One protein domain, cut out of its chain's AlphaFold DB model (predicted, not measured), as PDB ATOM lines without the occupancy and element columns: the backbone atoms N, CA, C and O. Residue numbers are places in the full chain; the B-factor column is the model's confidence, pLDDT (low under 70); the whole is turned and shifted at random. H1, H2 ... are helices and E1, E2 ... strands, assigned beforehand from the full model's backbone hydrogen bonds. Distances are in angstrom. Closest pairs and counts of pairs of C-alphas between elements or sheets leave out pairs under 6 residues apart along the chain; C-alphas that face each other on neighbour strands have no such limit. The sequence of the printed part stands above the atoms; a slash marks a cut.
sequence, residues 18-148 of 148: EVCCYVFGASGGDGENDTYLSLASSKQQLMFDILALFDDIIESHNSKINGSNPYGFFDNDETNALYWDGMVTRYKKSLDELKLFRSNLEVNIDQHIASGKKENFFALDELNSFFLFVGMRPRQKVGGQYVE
ATOM      1  N   GLU A  18      66.405  -8.648  -8.640       56.22
ATOM      2  CA  GLU A  18      65.367  -8.848  -9.641       56.22
ATOM      3  C   GLU A  18      64.371  -9.918  -9.164       56.22
ATOM      4  O   GLU A  18      64.767 -10.993  -8.699       56.22
ATOM      5  N   VAL A  19      63.070  -9.636  -9.270       62.59
ATOM      6  CA  VAL A  19      61.999 -10.625  -9.045       62.59
ATOM      7  C   VAL A  19      61.322 -10.941 -10.354       62.59
ATOM      8  O   VAL A  19      60.924 -10.024 -11.071       62.59
ATOM      9  N   CYS A  20      61.153 -12.237 -10.621       63.38
ATOM     10  CA  CYS A  20      60.263 -12.697 -11.673       63.38
ATOM     11  C   CYS A  20      58.851 -12.196 -11.373       63.38
ATOM     12  O   CYS A  20      58.269 -12.565 -10.353       63.38
ATOM     13  N   CYS A  21      58.302 -11.385 -12.265       72.81
ATOM     14  CA  CYS A  21      56.931 -10.923 -12.183       72.81
ATOM     15  C   CYS A  21      56.134 -11.394 -13.395       72.81
ATOM     16  O   CYS A  21      56.664 -11.526 -14.502       72.81
ATOM     17  N   TYR A  22      54.843 -11.585 -13.179       76.88
ATOM     18  CA  TYR A  22      53.851 -11.751 -14.219       76.88
ATOM     19  C   TYR A  22      53.135 -10.424 -14.405       76.88
ATOM     20  O   TYR A  22      52.708  -9.807 -13.432       76.88
ATOM     21  N   VAL A  23      53.034  -9.990 -15.652       76.19
ATOM     22  CA  VAL A  23      52.264  -8.818 -16.040       76.19
ATOM     23  C   VAL A  23      51.054  -9.323 -16.794       76.19
ATOM     24  O   VAL A  23      51.199  -9.839 -17.903       76.19
ATOM     25  N   PHE A  24      49.886  -9.206 -16.175       77.94
ATOM     26  CA  PHE A  24      48.624  -9.568 -16.804       77.94
ATOM     27  C   PHE A  24      47.806  -8.315 -17.081       77.94
ATOM     28  O   PHE A  24      47.577  -7.521 -16.171       77.94
ATOM     29  N   GLY A  25      47.429  -8.138 -18.345       74.50
ATOM     30  CA  GLY A  25      46.742  -6.962 -18.860       74.50
ATOM     31  C   GLY A  25      45.397  -7.319 -19.478       74.50
ATOM     32  O   GLY A  25      45.314  -8.338 -20.162       74.50
ATOM     33  N   ALA A  26      44.386  -6.471 -19.309       74.56
ATOM     34  CA  ALA A  26      43.153  -6.517 -20.094       74.56
ATOM     35  C   ALA A  26      42.998  -5.226 -20.907       74.56
ATOM     36  O   ALA A  26      43.287  -4.140 -20.412       74.56
ATOM     37  N   SER A  27      42.571  -5.357 -22.159       69.44
ATOM     38  CA  SER A  27      42.206  -4.244 -23.036       69.44
ATOM     39  C   SER A  27      40.745  -4.407 -23.425       69.44
ATOM     40  O   SER A  27      40.407  -5.442 -24.000       69.44
ATOM     41  N   GLY A  28      39.928  -3.393 -23.129       59.00
ATOM     42  CA  GLY A  28      38.565  -3.234 -23.637       59.00
ATOM     43  C   GLY A  28      38.545  -2.422 -24.940       59.00
ATOM     44  O   GLY A  28      39.375  -1.533 -25.126       59.00
ATOM     45  N   GLY A  29      37.638  -2.740 -25.862       47.66
ATOM     46  CA  GLY A  29      37.454  -2.024 -27.126       47.66
ATOM     47  C   GLY A  29      36.442  -0.874 -27.033       47.66
ATOM     48  O   GLY A  29      35.415  -1.004 -26.374       47.66
ATOM     49  N   ASP A  30      36.766   0.214 -27.745       42.75
ATOM     50  CA  ASP A  30      36.053   1.490 -27.939       42.75
ATOM     51  C   ASP A  30      35.646   2.283 -26.682       42.75
ATOM     52  O   ASP A  30      34.486   2.360 -26.284       42.75
ATOM     53  N   GLY A  31      36.626   3.016 -26.139       45.59
ATOM     54  CA  GLY A  31      36.395   4.298 -25.455       45.59
ATOM     55  C   GLY A  31      36.601   4.307 -23.941       45.59
ATOM     56  O   GLY A  31      36.941   5.356 -23.397       45.59
ATOM     57  N   GLU A  32      36.496   3.160 -23.276       44.78
ATOM     58  CA  GLU A  32      36.734   3.014 -21.835       44.78
ATOM     59  C   GLU A  32      37.762   1.901 -21.608       44.78
ATOM     60  O   GLU A  32      37.454   0.712 -21.572       44.78
ATOM     61  N   ASN A  33      39.033   2.294 -21.524       45.44
ATOM     62  CA  ASN A  33      40.130   1.366 -21.272       45.44
ATOM     63  C   ASN A  33      40.169   1.015 -19.782       45.44
ATOM     64  O   ASN A  33      41.018   1.539 -19.054       45.44
ATOM     65  N   ASP A  34      39.312   0.097 -19.339       51.88
ATOM     66  CA  ASP A  34      39.547  -0.639 -18.096       51.88
ATOM     67  C   ASP A  34      40.807  -1.492 -18.282       51.88
ATOM     68  O   ASP A  34      40.783  -2.666 -18.651       51.88
ATOM     69  N   THR A  35      41.956  -0.847 -18.086       62.25
ATOM     70  CA  THR A  35      43.261  -1.490 -18.150       62.25
ATOM     71  C   THR A  35      43.502  -2.138 -16.801       62.25
ATOM     72  O   THR A  35      44.072  -1.531 -15.894       62.25
ATOM     73  N   TYR A  36      43.040  -3.375 -16.645       71.06
ATOM     74  CA  TYR A  36      43.465  -4.184 -15.511       71.06
ATOM     75  C   TYR A  36      44.950  -4.502 -15.673       71.06
ATOM     76  O   TYR A  36      45.358  -4.961 -16.738       71.06
ATOM     77  N   LEU A  37      45.750  -4.266 -14.632       74.38
ATOM     78  CA  LEU A  37      47.162  -4.633 -14.601       74.38
ATOM     79  C   LEU A  37      47.476  -5.359 -13.293       74.38
ATOM     80  O   LEU A  37      47.525  -4.738 -12.233       74.38
ATOM     81  N   SER A  38      47.741  -6.663 -13.371       77.94
ATOM     82  CA  SER A  38      48.318  -7.420 -12.255       77.94
ATOM     83  C   SER A  38      49.838  -7.477 -12.380       77.94
ATOM     84  O   SER A  38      50.375  -7.712 -13.465       77.94
ATOM     85  N   LEU A  39      50.519  -7.267 -11.250       80.38
ATOM     86  CA  LEU A  39      51.970  -7.376 -11.082       80.38
ATOM     87  C   LEU A  39      52.301  -8.513 -10.109       80.38
ATOM     88  O   LEU A  39      52.956  -8.315  -9.084       80.38
ATOM     89  N   ALA A  40      51.813  -9.712 -10.404       82.12
ATOM     90  CA  ALA A  40      52.002 -10.861  -9.537       82.12
ATOM     91  C   ALA A  40      53.476 -11.301  -9.467       82.12
ATOM     92  O   ALA A  40      54.150 -11.462 -10.482       82.12
ATOM     93  N   SER A  41      53.970 -11.572  -8.258       82.56
ATOM     94  CA  SER A  41      55.337 -12.078  -8.018       82.56
ATOM     95  C   SER A  41      55.412 -13.610  -7.923       82.56
ATOM     96  O   SER A  41      56.486 -14.196  -7.787       82.56
ATOM     97  N   SER A  42      54.258 -14.281  -7.991       83.88
ATOM     98  CA  SER A  42      54.124 -15.738  -7.966       83.88
ATOM     99  C   SER A  42      53.008 -16.200  -8.901       83.88
ATOM    100  O   SER A  42      52.077 -15.445  -9.187       83.88
ATOM    101  N   LYS A  43      53.075 -17.461  -9.354       85.00
ATOM    102  CA  LYS A  43      52.033 -18.049 -10.211       85.00
ATOM    103  C   LYS A  43      50.690 -18.124  -9.478       85.00
ATOM    104  O   LYS A  43      49.659 -17.857 -10.075       85.00
ATOM    105  N   GLN A  44      50.703 -18.428  -8.177       88.25
ATOM    106  CA  GLN A  44      49.487 -18.464  -7.362       88.25
ATOM    107  C   GLN A  44      48.811 -17.092  -7.281       88.25
ATOM    108  O   GLN A  44      47.598 -17.008  -7.440       88.25
ATOM    109  N   GLN A  45      49.589 -16.024  -7.073       86.44
ATOM    110  CA  GLN A  45      49.057 -14.661  -7.067       86.44
ATOM    111  C   GLN A  45      48.513 -14.274  -8.447       86.44
ATOM    112  O   GLN A  45      47.408 -13.758  -8.529       86.44
ATOM    113  N   LEU A  46      49.227 -14.612  -9.526       87.62
ATOM    114  CA  LEU A  46      48.749 -14.385 -10.891       87.62
ATOM    115  C   LEU A  46      47.402 -15.077 -11.129       87.62
ATOM    116  O   LEU A  46      46.482 -14.480 -11.674       87.62
ATOM    117  N   MET A  47      47.285 -16.344 -10.729       91.19
ATOM    118  CA  MET A  47      46.044 -17.099 -10.881       91.19
ATOM    119  C   MET A  47      44.904 -16.463 -10.092       91.19
ATOM    120  O   MET A  47      43.808 -16.351 -10.623       91.19
ATOM    121  N   PHE A  48      45.154 -16.039  -8.853       91.62
ATOM    122  CA  PHE A  48      44.155 -15.347  -8.042       91.62
ATOM    123  C   PHE A  48      43.664 -14.063  -8.723       91.62
ATOM    124  O   PHE A  48      42.461 -13.867  -8.865       91.62
ATOM    125  N   ASP A  49      44.598 -13.247  -9.207       87.88
ATOM    126  CA  ASP A  49      44.322 -11.983  -9.889       87.88
ATOM    127  C   ASP A  49      43.494 -12.189 -11.172       87.88
ATOM    128  O   ASP A  49      42.488 -11.513 -11.385       87.88
ATOM    129  N   ILE A  50      43.862 -13.175 -12.000       89.81
ATOM    130  CA  ILE A  50      43.115 -13.516 -13.222       89.81
ATOM    131  C   ILE A  50      41.712 -14.036 -12.887       89.81
ATOM    132  O   ILE A  50      40.746 -13.669 -13.553       89.81
ATOM    133  N   LEU A  51      41.583 -14.896 -11.871       91.06
ATOM    134  CA  LEU A  51      40.288 -15.443 -11.463       91.06
ATOM    135  C   LEU A  51      39.343 -14.349 -10.968       91.06
ATOM    136  O   LEU A  51      38.177 -14.371 -11.348       91.06
ATOM    137  N   ALA A  52      39.848 -13.394 -10.183       90.06
ATOM    138  CA  ALA A  52      39.065 -12.250  -9.728       90.06
ATOM    139  C   ALA A  52      38.536 -11.432 -10.917       90.06
ATOM    140  O   ALA A  52      37.334 -11.202 -11.009       90.06
ATOM    141  N   LEU A  53      39.402 -11.102 -11.885       87.50
ATOM    142  CA  LEU A  53      38.969 -10.388 -13.088       87.50
ATOM    143  C   LEU A  53      37.928 -11.185 -13.890       87.50
ATOM    144  O   LEU A  53      36.954 -10.627 -14.390       87.50
ATOM    145  N   PHE A  54      38.123 -12.494 -14.042       88.12
ATOM    146  CA  PHE A  54      37.165 -13.334 -14.759       88.12
ATOM    147  C   PHE A  54      35.812 -13.393 -14.056       88.12
ATOM    148  O   PHE A  54      34.791 -13.398 -14.740       88.12
ATOM    149  N   ASP A  55      35.787 -13.414 -12.727       88.94
ATOM    150  CA  ASP A  55      34.546 -13.412 -11.958       88.94
ATOM    151  C   ASP A  55      33.780 -12.086 -12.151       88.94
ATOM    152  O   ASP A  55      32.580 -12.131 -12.438       88.94
ATOM    153  N   ASP A  56      34.474 -10.942 -12.164       85.56
ATOM    154  CA  ASP A  56      33.882  -9.626 -12.471       85.56
ATOM    155  C   ASP A  56      33.278  -9.581 -13.890       85.56
ATOM    156  O   ASP A  56      32.163  -9.097 -14.116       85.56
ATOM    157  N   ILE A  57      33.987 -10.138 -14.879       84.06
ATOM    158  CA  ILE A  57      33.512 -10.195 -16.270       84.06
ATOM    159  C   ILE A  57      32.292 -11.110 -16.395       84.06
ATOM    160  O   ILE A  57      31.342 -10.767 -17.108       84.06
ATOM    161  N   ILE A  58      32.297 -12.256 -15.706       87.31
ATOM    162  CA  ILE A  58      31.164 -13.187 -15.667       87.31
ATOM    163  C   ILE A  58      29.938 -12.495 -15.073       87.31
ATOM    164  O   ILE A  58      28.844 -12.612 -15.632       87.31
ATOM    165  N   GLU A  59      30.099 -11.774 -13.965       86.75
ATOM    166  CA  GLU A  59      29.016 -11.019 -13.337       86.75
ATOM    167  C   GLU A  59      28.455  -9.955 -14.290       86.75
ATOM    168  O   GLU A  59      27.245  -9.925 -14.535       86.75
ATOM    169  N   SER A  60      29.329  -9.169 -14.925       83.75
ATOM    170  CA  SER A  60      28.944  -8.158 -15.918       83.75
ATOM    171  C   SER A  60      28.157  -8.761 -17.089       83.75
ATOM    172  O   SER A  60      27.077  -8.277 -17.440       83.75
ATOM    173  N   HIS A  61      28.629  -9.870 -17.665       84.62
ATOM    174  CA  HIS A  61      27.939 -10.561 -18.759       84.62
ATOM    175  C   HIS A  61      26.586 -11.135 -18.325       84.62
ATOM    176  O   HIS A  61      25.598 -10.985 -19.045       84.62
ATOM    177  N   ASN A  62      26.504 -11.748 -17.140       86.31
ATOM    178  CA  ASN A  62      25.238 -12.243 -16.596       86.31
ATOM    179  C   ASN A  62      24.241 -11.103 -16.359       86.31
ATOM    180  O   ASN A  62      23.062 -11.259 -16.671       86.31
ATOM    181  N   SER A  63      24.697  -9.950 -15.860       84.44
ATOM    182  CA  SER A  63      23.849  -8.765 -15.701       84.44
ATOM    183  C   SER A  63      23.318  -8.264 -17.046       84.44
ATOM    184  O   SER A  63      22.161  -7.864 -17.129       84.44
ATOM    185  N   LYS A  64      24.124  -8.309 -18.114       82.38
ATOM    186  CA  LYS A  64      23.691  -7.920 -19.466       82.38
ATOM    187  C   LYS A  64      22.708  -8.920 -20.081       82.38
ATOM    188  O   LYS A  64      21.781  -8.502 -20.760       82.38
ATOM    189  N   ILE A  65      22.873 -10.218 -19.822       84.12
ATOM    190  CA  ILE A  65      21.949 -11.268 -20.288       84.12
ATOM    191  C   ILE A  65      20.601 -11.198 -19.560       84.12
ATOM    192  O   ILE A  65      19.558 -11.361 -20.186       84.12
ATOM    193  N   ASN A  66      20.631 -10.995 -18.241       82.25
ATOM    194  CA  ASN A  66      19.435 -10.989 -17.391       82.25
ATOM    195  C   ASN A  66      18.762  -9.611 -17.309       82.25
ATOM    196  O   ASN A  66      17.655  -9.500 -16.779       82.25
ATOM    197  N   GLY A  67      19.432  -8.564 -17.792       76.56
ATOM    198  CA  GLY A  67      18.876  -7.223 -17.887       76.56
ATOM    199  C   GLY A  67      17.668  -7.178 -18.820       76.56
ATOM    200  O   GLY A  67      17.559  -7.941 -19.780       76.56
ATOM    201  N   SER A  68      16.737  -6.271 -18.539       64.75
ATOM    202  CA  SER A  68      15.632  -5.986 -19.455       64.75
ATOM    203  C   SER A  68      16.177  -5.369 -20.742       64.75
ATOM    204  O   SER A  68      17.101  -4.560 -20.675       64.75
ATOM    205  N   ASN A  69      15.593  -5.715 -21.897       64.44
ATOM    206  CA  ASN A  69      15.938  -5.087 -23.173       64.44
ATOM    207  C   ASN A  69      15.802  -3.554 -23.028       64.44
ATOM    208  O   ASN A  69      14.675  -3.070 -22.883       64.44
ATOM    209  N   PRO A  70      16.902  -2.777 -23.068       59.38
ATOM    210  CA  PRO A  70      16.836  -1.328 -22.888       59.38
ATOM    211  C   PRO A  70      16.075  -0.639 -24.033       59.38
ATOM    212  O   PRO A  70      15.661   0.510 -23.895       59.38
ATOM    213  N   TYR A  71      15.842  -1.351 -25.141       59.12
ATOM    214  CA  TYR A  71      15.065  -0.901 -26.293       59.12
ATOM    215  C   TYR A  71      13.571  -1.258 -26.213       59.12
ATOM    216  O   TYR A  71      12.832  -0.960 -27.150       59.12
ATOM    217  N   GLY A  72      13.096  -1.831 -25.098       52.00
ATOM    218  CA  GLY A  72      11.693  -2.227 -24.868       52.00
ATOM    219  C   GLY A  72      10.659  -1.088 -24.847       52.00
ATOM    220  O   GLY A  72       9.518  -1.306 -24.468       52.00
ATOM    221  N   PHE A  73      11.038   0.135 -25.229       47.88
ATOM    222  CA  PHE A  73      10.108   1.240 -25.492       47.88
ATOM    223  C   PHE A  73       9.689   1.342 -26.969       47.88
ATOM    224  O   PHE A  73       8.760   2.082 -27.290       47.88
ATOM    225  N   PHE A  74      10.338   0.593 -27.865       51.34
ATOM    226  CA  PHE A  74      10.000   0.514 -29.288       51.34
ATOM    227  C   PHE A  74       9.560  -0.915 -29.641       51.34
ATOM    228  O   PHE A  74      10.161  -1.568 -30.490       51.34
ATOM    229  N   ASP A  75       8.506  -1.398 -28.977       50.00
ATOM    230  CA  ASP A  75       7.944  -2.762 -29.091       50.00
ATOM    231  C   ASP A  75       7.475  -3.175 -30.505       50.00
ATOM    232  O   ASP A  75       7.062  -4.312 -30.715       50.00
ATOM    233  N   ASN A  76       7.561  -2.285 -31.497       55.06
ATOM    234  CA  ASN A  76       7.070  -2.540 -32.853       55.06
ATOM    235  C   ASN A  76       8.176  -2.800 -33.886       55.06
ATOM    236  O   ASN A  76       7.858  -2.977 -35.060       55.06
ATOM    237  N   ASP A  77       9.452  -2.797 -33.492       63.91
ATOM    238  CA  ASP A  77      10.559  -2.979 -34.432       63.91
ATOM    239  C   ASP A  77      11.207  -4.357 -34.231       63.91
ATOM    240  O   ASP A  77      12.043  -4.549 -33.342       63.91
ATOM    241  N   GLU A  78      10.813  -5.336 -35.056       66.69
ATOM    242  CA  GLU A  78      11.409  -6.686 -35.102       66.69
ATOM    243  C   GLU A  78      12.948  -6.629 -35.154       66.69
ATOM    244  O   GLU A  78      13.631  -7.487 -34.593       66.69
ATOM    245  N   THR A  79      13.501  -5.562 -35.741       69.19
ATOM    246  CA  THR A  79      14.935  -5.261 -35.807       69.19
ATOM    247  C   THR A  79      15.587  -5.123 -34.426       69.19
ATOM    248  O   THR A  79      16.685  -5.638 -34.210       69.19
ATOM    249  N   ASN A  80      14.918  -4.471 -33.468       69.38
ATOM    250  CA  ASN A  80      15.448  -4.245 -32.119       69.38
ATOM    251  C   ASN A  80      15.438  -5.527 -31.285       69.38
ATOM    252  O   ASN A  80      16.382  -5.791 -30.537       69.38
ATOM    253  N   ALA A  81      14.391  -6.342 -31.438       70.81
ATOM    254  CA  ALA A  81      14.323  -7.657 -30.812       70.81
ATOM    255  C   ALA A  81      15.431  -8.573 -31.353       70.81
ATOM    256  O   ALA A  81      16.155  -9.181 -30.568       70.81
ATOM    257  N   LEU A  82      15.631  -8.599 -32.677       76.38
ATOM    258  CA  LEU A  82      16.670  -9.403 -33.323       76.38
ATOM    259  C   LEU A  82      18.088  -8.961 -32.917       76.38
ATOM    260  O   LEU A  82      18.966  -9.797 -32.698       76.38
ATOM    261  N   TYR A  83      18.310  -7.651 -32.778       77.19
ATOM    262  CA  TYR A  83      19.575  -7.095 -32.297       77.19
ATOM    263  C   TYR A  83      19.868  -7.505 -30.847       77.19
ATOM    264  O   TYR A  83      20.976  -7.954 -30.540       77.19
ATOM    265  N   TRP A  84      18.873  -7.396 -29.960       78.50
ATOM    266  CA  TRP A  84      19.004  -7.802 -28.559       78.50
ATOM    267  C   TRP A  84      19.276  -9.306 -28.414       78.50
ATOM    268  O   TRP A  84      20.192  -9.698 -27.690       78.50
ATOM    269  N   ASP A  85      18.561 -10.150 -29.160       80.75
ATOM    270  CA  ASP A  85      18.764 -11.606 -29.146       80.75
ATOM    271  C   ASP A  85      20.163 -11.991 -29.663       80.75
ATOM    272  O   ASP A  85      20.843 -12.863 -29.105       80.75
ATOM    273  N   GLY A  86      20.646 -11.277 -30.687       83.25
ATOM    274  CA  GLY A  86      22.017 -11.392 -31.181       83.25
ATOM    275  C   GLY A  86      23.062 -11.028 -30.121       83.25
ATOM    276  O   GLY A  86      24.048 -11.748 -29.954       83.25
ATOM    277  N   MET A  87      22.835  -9.955 -29.360       82.81
ATOM    278  CA  MET A  87      23.705  -9.540 -28.253       82.81
ATOM    279  C   MET A  87      23.733 -10.565 -27.113       82.81
ATOM    280  O   MET A  87      24.811 -10.965 -26.673       82.81
ATOM    281  N   VAL A  88      22.570 -11.053 -26.671       84.00
ATOM    282  CA  VAL A  88      22.470 -12.089 -25.627       84.00
ATOM    283  C   VAL A  88      23.186 -13.370 -26.055       84.00
ATOM    284  O   VAL A  88      23.903 -13.981 -25.258       84.00
ATOM    285  N   THR A  89      23.037 -13.767 -27.319       86.69
ATOM    286  CA  THR A  89      23.722 -14.941 -27.877       86.69
ATOM    287  C   THR A  89      25.243 -14.779 -27.837       86.69
ATOM    288  O   THR A  89      25.942 -15.711 -27.434       86.69
ATOM    289  N   ARG A  90      25.764 -13.593 -28.184       84.25
ATOM    290  CA  ARG A  90      27.201 -13.286 -28.078       84.25
ATOM    291  C   ARG A  90      27.689 -13.396 -26.635       84.25
ATOM    292  O   ARG A  90      28.650 -14.117 -26.391       84.25
ATOM    293  N   TYR A  91      26.986 -12.788 -25.678       84.38
ATOM    294  CA  TYR A  91      27.381 -12.861 -24.269       84.38
ATOM    295  C   TYR A  91      27.368 -14.284 -23.709       84.38
ATOM    296  O   TYR A  91      28.270 -14.647 -22.958       84.38
ATOM    297  N   LYS A  92      26.390 -15.116 -24.092       88.00
ATOM    298  CA  LYS A  92      26.360 -16.534 -23.698       88.00
ATOM    299  C   LYS A  92      27.569 -17.296 -24.236       88.00
ATOM    300  O   LYS A  92      28.223 -18.000 -23.475       88.00
ATOM    301  N   LYS A  93      27.900 -17.103 -25.516       89.00
ATOM    302  CA  LYS A  93      29.079 -17.720 -26.132       89.00
ATOM    303  C   LYS A  93      30.371 -17.293 -25.422       89.00
ATOM    304  O   LYS A  93      31.157 -18.153 -25.037       89.00
ATOM    305  N   SER A  94      30.551 -15.994 -25.190       86.56
ATOM    306  CA  SER A  94      31.708 -15.457 -24.467       86.56
ATOM    307  C   SER A  94      31.803 -16.008 -23.039       86.56
ATOM    308  O   SER A  94      32.888 -16.359 -22.586       86.56
ATOM    309  N   LEU A  95      30.679 -16.174 -22.330       88.81
ATOM    310  CA  LEU A  95      30.664 -16.811 -21.008       88.81
ATOM    311  C   LEU A  95      31.120 -18.274 -21.043       88.81
ATOM    312  O   LEU A  95      31.825 -18.704 -20.130       88.81
ATOM    313  N   ASP A  96      30.712 -19.042 -22.051       90.50
ATOM    314  CA  ASP A  96      31.107 -20.447 -22.178       90.50
ATOM    315  C   ASP A  96      32.611 -20.577 -22.460       90.50
ATOM    316  O   ASP A  96      33.296 -21.379 -21.817       90.50
ATOM    317  N   GLU A  97      33.149 -19.730 -23.343       90.50
ATOM    318  CA  GLU A  97      34.586 -19.645 -23.628       90.50
ATOM    319  C   GLU A  97      35.384 -19.228 -22.382       90.50
ATOM    320  O   GLU A  97      36.373 -19.880 -22.033       90.50
ATOM    321  N   LEU A  98      34.915 -18.211 -21.648       90.38
ATOM    322  CA  LEU A  98      35.540 -17.743 -20.407       90.38
ATOM    323  C   LEU A  98      35.567 -18.834 -19.335       90.38
ATOM    324  O   LEU A  98      36.597 -19.056 -18.702       90.38
ATOM    325  N   LYS A  99      34.449 -19.540 -19.129       90.56
ATOM    326  CA  LYS A  99      34.344 -20.612 -18.127       90.56
ATOM    327  C   LYS A  99      35.261 -21.785 -18.454       90.56
ATOM    328  O   LYS A  99      35.915 -22.303 -17.547       90.56
ATOM    329  N   LEU A 100      35.335 -22.178 -19.727       92.25
ATOM    330  CA  LEU A 100      36.230 -23.241 -20.181       92.25
ATOM    331  C   LEU A 100      37.704 -22.844 -20.019       92.25
ATOM    332  O   LEU A 100      38.529 -23.656 -19.591       92.25
ATOM    333  N   PHE A 101      38.048 -21.595 -20.334       91.50
ATOM    334  CA  PHE A 101      39.402 -21.092 -20.133       91.50
ATOM    335  C   PHE A 101      39.752 -21.022 -18.638       91.50
ATOM    336  O   PHE A 101      40.802 -21.514 -18.224       91.50
ATOM    337  N   ARG A 102      38.832 -20.511 -17.807       92.38
ATOM    338  CA  ARG A 102      38.939 -20.434 -16.340       92.38
ATOM    339  C   ARG A 102      39.179 -21.802 -15.702       92.38
ATOM    340  O   ARG A 102      40.033 -21.911 -14.826       92.38
ATOM    341  N   SER A 103      38.490 -22.859 -16.146       94.00
ATOM    342  CA  SER A 103      38.690 -24.211 -15.598       94.00
ATOM    343  C   SER A 103      40.066 -24.807 -15.908       94.00
ATOM    344  O   SER A 103      40.492 -25.728 -15.218       94.00
ATOM    345  N   ASN A 104      40.762 -24.287 -16.923       94.44
ATOM    346  CA  ASN A 104      42.076 -24.762 -17.364       94.44
ATOM    347  C   ASN A 104      43.187 -23.723 -17.133       94.44
ATOM    348  O   ASN A 104      44.268 -23.836 -17.711       94.44
ATOM    349  N   LEU A 105      42.939 -22.715 -16.287       92.81
ATOM    350  CA  LEU A 105      43.790 -21.529 -16.168       92.81
ATOM    351  C   LEU A 105      45.261 -21.856 -15.881       92.81
ATOM    352  O   LEU A 105      46.143 -21.294 -16.522       92.81
ATOM    353  N   GLU A 106      45.536 -22.768 -14.947       92.44
ATOM    354  CA  GLU A 106      46.916 -23.137 -14.606       92.44
ATOM    355  C   GLU A 106      47.671 -23.700 -15.816       92.44
ATOM    356  O   GLU A 106      48.787 -23.274 -16.111       92.44
ATOM    357  N   VAL A 107      47.031 -24.617 -16.545       93.38
ATOM    358  CA  VAL A 107      47.602 -25.240 -17.742       93.38
ATOM    359  C   VAL A 107      47.831 -24.191 -18.828       93.38
ATOM    360  O   VAL A 107      48.889 -24.186 -19.453       93.38
ATOM    361  N   ASN A 108      46.882 -23.272 -19.016       91.94
ATOM    362  CA  ASN A 108      46.993 -22.201 -20.005       91.94
ATOM    363  C   ASN A 108      48.158 -21.253 -19.685       91.94
ATOM    364  O   ASN A 108      48.919 -20.897 -20.583       91.94
ATOM    365  N   ILE A 109      48.344 -20.883 -18.411       90.38
ATOM    366  CA  ILE A 109      49.485 -20.071 -17.956       90.38
ATOM    367  C   ILE A 109      50.800 -20.787 -18.267       90.38
ATOM    368  O   ILE A 109      51.686 -20.203 -18.895       90.38
ATOM    369  N   ASP A 110      50.922 -22.053 -17.866       90.44
ATOM    370  CA  ASP A 110      52.153 -22.821 -18.051       90.44
ATOM    371  C   ASP A 110      52.489 -22.987 -19.546       90.44
ATOM    372  O   ASP A 110      53.641 -22.804 -19.950       90.44
ATOM    373  N   GLN A 111      51.486 -23.258 -20.389       89.50
ATOM    374  CA  GLN A 111      51.647 -23.356 -21.844       89.50
ATOM    375  C   GLN A 111      52.048 -22.024 -22.481       89.50
ATOM    376  O   GLN A 111      52.963 -21.996 -23.308       89.50
ATOM    377  N   HIS A 112      51.405 -20.921 -22.090       88.69
ATOM    378  CA  HIS A 112      51.702 -19.594 -22.630       88.69
ATOM    379  C   HIS A 112      53.141 -19.184 -22.330       88.69
ATOM    380  O   HIS A 112      53.888 -18.818 -23.240       88.69
ATOM    381  N   ILE A 113      53.566 -19.344 -21.075       84.12
ATOM    382  CA  ILE A 113      54.938 -19.054 -20.641       84.12
ATOM    383  C   ILE A 113      55.939 -19.942 -21.386       84.12
ATOM    384  O   ILE A 113      56.957 -19.445 -21.871       84.12
ATOM    385  N   ALA A 114      55.658 -21.243 -21.506       85.44
ATOM    386  CA  ALA A 114      56.538 -22.186 -22.191       85.44
ATOM    387  C   ALA A 114      56.667 -21.898 -23.695       85.44
ATOM    388  O   ALA A 114      57.726 -22.139 -24.274       85.44
ATOM    389  N   SER A 115      55.615 -21.367 -24.325       85.00
ATOM    390  CA  SER A 115      55.628 -21.023 -25.750       85.00
ATOM    391  C   SER A 115      56.603 -19.886 -26.078       85.00
ATOM    392  O   SER A 115      57.098 -19.809 -27.203       85.00
ATOM    393  N   GLY A 116      56.864 -18.989 -25.117       74.69
ATOM    394  CA  GLY A 116      57.694 -17.793 -25.297       74.69
ATOM    395  C   GLY A 116      57.160 -16.795 -26.333       74.69
ATOM    396  O   GLY A 116      57.854 -15.832 -26.674       74.69
ATOM    397  N   LYS A 117      55.955 -17.015 -26.864       75.12
ATOM    398  CA  LYS A 117      55.350 -16.154 -27.876       75.12
ATOM    399  C   LYS A 117      54.728 -14.920 -27.227       75.12
ATOM    400  O   LYS A 117      54.257 -14.955 -26.098       75.12
ATOM    401  N   LYS A 118      54.717 -13.816 -27.975       71.31
ATOM    402  CA  LYS A 118      54.139 -12.523 -27.559       71.31
ATOM    403  C   LYS A 118      52.718 -12.328 -28.095       71.31
ATOM    404  O   LYS A 118      52.354 -11.222 -28.478       71.31
ATOM    405  N   GLU A 119      51.972 -13.418 -28.215       77.19
ATOM    406  CA  GLU A 119      50.571 -13.389 -28.636       77.19
ATOM    407  C   GLU A 119      49.641 -13.145 -27.437       77.19
ATOM    408  O   GLU A 119      50.091 -13.141 -26.286       77.19
ATOM    409  N   ASN A 120      48.361 -12.876 -27.706       83.56
ATOM    410  CA  ASN A 120      47.369 -12.695 -26.648       83.56
ATOM    411  C   ASN A 120      47.284 -13.974 -25.816       83.56
ATOM    412  O   ASN A 120      47.285 -15.080 -26.352       83.56
ATOM    413  N   PHE A 121      47.190 -13.807 -24.504       87.00
ATOM    414  CA  PHE A 121      47.014 -14.919 -23.579       87.00
ATOM    415  C   PHE A 121      45.616 -15.524 -23.698       87.00
ATOM    416  O   PHE A 121      45.443 -16.739 -23.640       87.00
ATOM    417  N   PHE A 122      44.617 -14.663 -23.874       86.94
ATOM    418  CA  PHE A 122      43.230 -15.048 -24.067       86.94
ATOM    419  C   PHE A 122      42.488 -13.929 -24.801       86.94
ATOM    420  O   PHE A 122      42.831 -12.758 -24.649       86.94
ATOM    421  N   ALA A 123      41.482 -14.269 -25.599       83.25
ATOM    422  CA  ALA A 123      40.608 -13.303 -26.257       83.25
ATOM    423  C   ALA A 123      39.166 -13.809 -26.148       83.25
ATOM    424  O   ALA A 123      38.914 -14.968 -26.472       83.25
ATOM    425  N   LEU A 124      38.258 -12.961 -25.660       76.44
ATOM    426  CA  LEU A 124      36.851 -13.320 -25.426       76.44
ATOM    427  C   LEU A 124      35.927 -12.921 -26.585       76.44
ATOM    428  O   LEU A 124      34.869 -13.514 -26.787       76.44
ATOM    429  N   ASP A 125      36.311 -11.869 -27.302       69.19
ATOM    430  CA  ASP A 125      35.635 -11.284 -28.456       69.19
ATOM    431  C   ASP A 125      36.573 -10.247 -29.115       69.19
ATOM    432  O   ASP A 125      37.744 -10.124 -28.743       69.19
ATOM    433  N   GLU A 126      36.076  -9.499 -30.105       60.66
ATOM    434  CA  GLU A 126      36.826  -8.413 -30.759       60.66
ATOM    435  C   GLU A 126      37.179  -7.254 -29.804       60.66
ATOM    436  O   GLU A 126      37.978  -6.393 -30.167       60.66
ATOM    437  N   LEU A 127      36.607  -7.224 -28.593       60.75
ATOM    438  CA  LEU A 127      36.706  -6.102 -27.661       60.75
ATOM    439  C   LEU A 127      37.551  -6.425 -26.425       60.75
ATOM    440  O   LEU A 127      38.165  -5.517 -25.885       60.75
ATOM    441  N   ASN A 128      37.620  -7.680 -25.981       70.19
ATOM    442  CA  ASN A 128      38.308  -8.088 -24.760       70.19
ATOM    443  C   ASN A 128      39.502  -8.978 -25.094       70.19
ATOM    444  O   ASN A 128      39.370 -10.183 -25.341       70.19
ATOM    445  N   SER A 129      40.684  -8.370 -25.064       79.56
ATOM    446  CA  SER A 129      41.960  -9.069 -25.217       79.56
ATOM    447  C   SER A 129      42.741  -9.050 -23.913       79.56
ATOM    448  O   SER A 129      42.934  -7.998 -23.302       79.56
ATOM    449  N   PHE A 130      43.229 -10.221 -23.520       84.69
ATOM    450  CA  PHE A 130      44.057 -10.408 -22.343       84.69
ATOM    451  C   PHE A 130      45.482 -10.743 -22.747       84.69
ATOM    452  O   PHE A 130      45.735 -11.560 -23.638       84.69
ATOM    453  N   PHE A 131      46.427 -10.149 -22.040       85.44
ATOM    454  CA  PHE A 131      47.849 -10.291 -22.289       85.44
ATOM    455  C   PHE A 131      48.523 -10.831 -21.042       85.44
ATOM    456  O   PHE A 131      48.181 -10.439 -19.931       85.44
ATOM    457  N   LEU A 132      49.506 -11.706 -21.231       84.19
ATOM    458  CA  LEU A 132      50.329 -12.232 -20.152       84.19
ATOM    459  C   LEU A 132      51.794 -12.182 -20.565       84.19
ATOM    460  O   LEU A 132      52.179 -12.754 -21.587       84.19
ATOM    461  N   PHE A 133      52.612 -11.537 -19.740       80.50
ATOM    462  CA  PHE A 133      54.056 -11.458 -19.915       80.50
ATOM    463  C   PHE A 133      54.787 -11.879 -18.645       80.50
ATOM    464  O   PHE A 133      54.319 -11.635 -17.536       80.50
ATOM    465  N   VAL A 134      55.971 -12.466 -18.814       78.31
ATOM    466  CA  VAL A 134      56.919 -12.717 -17.723       78.31
ATOM    467  C   VAL A 134      58.066 -11.729 -17.855       78.31
ATOM    468  O   VAL A 134      58.635 -11.573 -18.937       78.31
ATOM    469  N   GLY A 135      58.405 -11.061 -16.761       72.06
ATOM    470  CA  GLY A 135      59.472 -10.070 -16.714       72.06
ATOM    471  C   GLY A 135      60.270 -10.138 -15.422       72.06
ATOM    472  O   GLY A 135      59.998 -10.954 -14.542       72.06
ATOM    473  N   MET A 136      61.262  -9.259 -15.322       71.25
ATOM    474  CA  MET A 136      62.047  -9.032 -14.113       71.25
ATOM    475  C   MET A 136      61.843  -7.584 -13.674       71.25
ATOM    476  O   MET A 136      61.937  -6.677 -14.505       71.25
ATOM    477  N   ARG A 137      61.568  -7.356 -12.386       69.31
ATOM    478  CA  ARG A 137      61.476  -6.005 -11.805       69.31
ATOM    479  C   ARG A 137      62.571  -5.771 -10.765       69.31
ATOM    480  O   ARG A 137      62.828  -6.677  -9.968       69.31
ATOM    481  N   PRO A 138      63.211  -4.586 -10.755       67.75
ATOM    482  CA  PRO A 138      64.200  -4.242  -9.741       67.75
ATOM    483  C   PRO A 138      63.518  -4.020  -8.384       67.75
ATOM    484  O   PRO A 138      62.426  -3.464  -8.329       67.75
ATOM    485  N   ARG A 139      64.173  -4.417  -7.286       65.50
ATOM    486  CA  ARG A 139      63.738  -4.098  -5.913       65.50
ATOM    487  C   ARG A 139      64.825  -3.409  -5.127       65.50
ATOM    488  O   ARG A 139      65.891  -3.984  -4.946       65.50
ATOM    489  N   GLN A 140      64.562  -2.252  -4.548       64.25
ATOM    490  CA  GLN A 140      65.534  -1.592  -3.688       64.25
ATOM    491  C   GLN A 140      65.439  -2.095  -2.244       64.25
ATOM    492  O   GLN A 140      64.361  -2.355  -1.721       64.25
ATOM    493  N   LYS A 141      66.577  -2.213  -1.552       60.59
ATOM    494  CA  LYS A 141      66.583  -2.486  -0.111       60.59
ATOM    495  C   LYS A 141      66.588  -1.169   0.668       60.59
ATOM    496  O   LYS A 141      67.608  -0.483   0.701       60.59
ATOM    497  N   VAL A 142      65.476  -0.833   1.318       69.38
ATOM    498  CA  VAL A 142      65.307   0.379   2.139       69.38
ATOM    499  C   VAL A 142      65.000  -0.037   3.575       69.38
ATOM    500  O   VAL A 142      64.121  -0.855   3.825       69.38
ATOM    501  N   GLY A 143      65.771   0.467   4.545       68.56
ATOM    502  CA  GLY A 143      65.547   0.157   5.967       68.56
ATOM    503  C   GLY A 143      65.651  -1.335   6.326       68.56
ATOM    504  O   GLY A 143      65.060  -1.776   7.304       68.56
ATOM    505  N   GLY A 144      66.369  -2.134   5.528       68.62
ATOM    506  CA  GLY A 144      66.471  -3.586   5.714       68.62
ATOM    507  C   GLY A 144      65.351  -4.400   5.053       68.62
ATOM    508  O   GLY A 144      65.486  -5.621   4.974       68.62
ATOM    509  N   GLN A 145      64.317  -3.748   4.522       56.78
ATOM    510  CA  GLN A 145      63.220  -4.367   3.779       56.78
ATOM    511  C   GLN A 145      63.423  -4.188   2.271       56.78
ATOM    512  O   GLN A 145      64.030  -3.211   1.837       56.78
ATOM    513  N   TYR A 146      62.948  -5.143   1.471       61.41
ATOM    514  CA  TYR A 146      62.880  -4.967   0.021       61.41
ATOM    515  C   TYR A 146      61.595  -4.224  -0.322       61.41
ATOM    516  O   TYR A 146      60.516  -4.650   0.080       61.41
ATOM    517  N   VAL A 147      61.739  -3.133  -1.059       62.94
ATOM    518  CA  VAL A 147      60.663  -2.318  -1.617       62.94
ATOM    519  C   VAL A 147      60.810  -2.288  -3.133       62.94
ATOM    520  O   VAL A 147      61.925  -2.318  -3.659       62.94
ATOM    521  N   GLU A 148      59.673  -2.312  -3.818       59.41
ATOM    522  CA  GLU A 148      59.568  -2.176  -5.275       59.41
ATOM    523  C   GLU A 148      59.573  -0.712  -5.711       59.41
ATOM    524  O   GLU A 148      59.028   0.126  -4.956       59.41
TER     525      GLU A 148
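What this domain is: This is residues 18 to 148 of the 148 residues of an uncharacterized protein of Serratia fonticola (UniProt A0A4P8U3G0). What shape do these atoms make? A long helical hairpin of H1 and H2 makes much of a rod; the first part of H1, residues 43 to 53, covers one face of a small, strongly twisted sheet of E2, E1 and E3, and a little hairpin of E4 and E5 lies at the end of the rod away from the free turn, residues 73 to 79. What is it built of? The printed part has 131 residues, with three named helices and five named strands in the order E1 E2 H1 H2 H3 E3 E4 E5; the class is mixed, helices and strands. The larger sheet has the order E2, E1, E3 and the smaller E4, E5, both antiparallel. How large is it? It is loose, with a radius of gyration of the C-alphas of 19.1 A and spans of 70 by 32 by 21 A.

Where its parts are: Where do the first elements run? E1, residues 19 to 27, begins with C-alpha 19 at (61.999, -10.625, -9.045) and is 25.1 A long; E2 is residues 37 to 40. Where are the helices? H1, residues 43 to 66, is 34.1 A long; H2, residues 78 to 103, is 37.8 A long and begins with C-alpha 78 at (11.409, -6.686, -35.102). H3 is residues 105 to 115. What follows? E3, residues 129 to 137, is 23.9 A long; E4 is residues 140 to 142, and E5, residues 145 to 147, ends with C-alpha 147 at (60.663, -2.318, -1.617).

How they stand to each other: How is the larger sheet joined? E1 and E2, a hairpin, have N 22 and O 40 at 2.8 A, within hydrogen-bond range; E1 and E3 have N 23 and O 133 at 2.8 A. Where are the helices? H1 is on the sheet at a height over the sheet of 10.7 A, over E2 and E1, with the C-alphas of Ala 40 and Leu 46 the closest of E2 and H1, 5.0 A apart. H1 and H2 touch at a shallow tilt of 21 degrees, opposite ways, their closest C-alphas those of Ile 65 and Val 88, 5.4 A apart; H2 is not on the sheet. H3 only grazes the sheet with residues 109 to 113, and in H1, H2 and H3 every O i to N i+4 pair is within hydrogen-bond range. How is the smaller sheet reached? E3 bends by 56 degrees at residue 134 and runs on into E4 at 63 degrees; E4 and E5, a hairpin, have N 140 and O 147 at 2.8 A.

The domain as a whole: How far does it reach? The two C-alphas farthest apart, those of Asn 76 and Gly 144, are 70.8 A apart. Is it whole? The printed part has no cut; the links H1 to H2 and H3 to E3 are long. Where is confidence low? The mean pLDDT of the printed part is 76.6; 40 residues are under 70, among them residues 68 to 80 and 137 to 148.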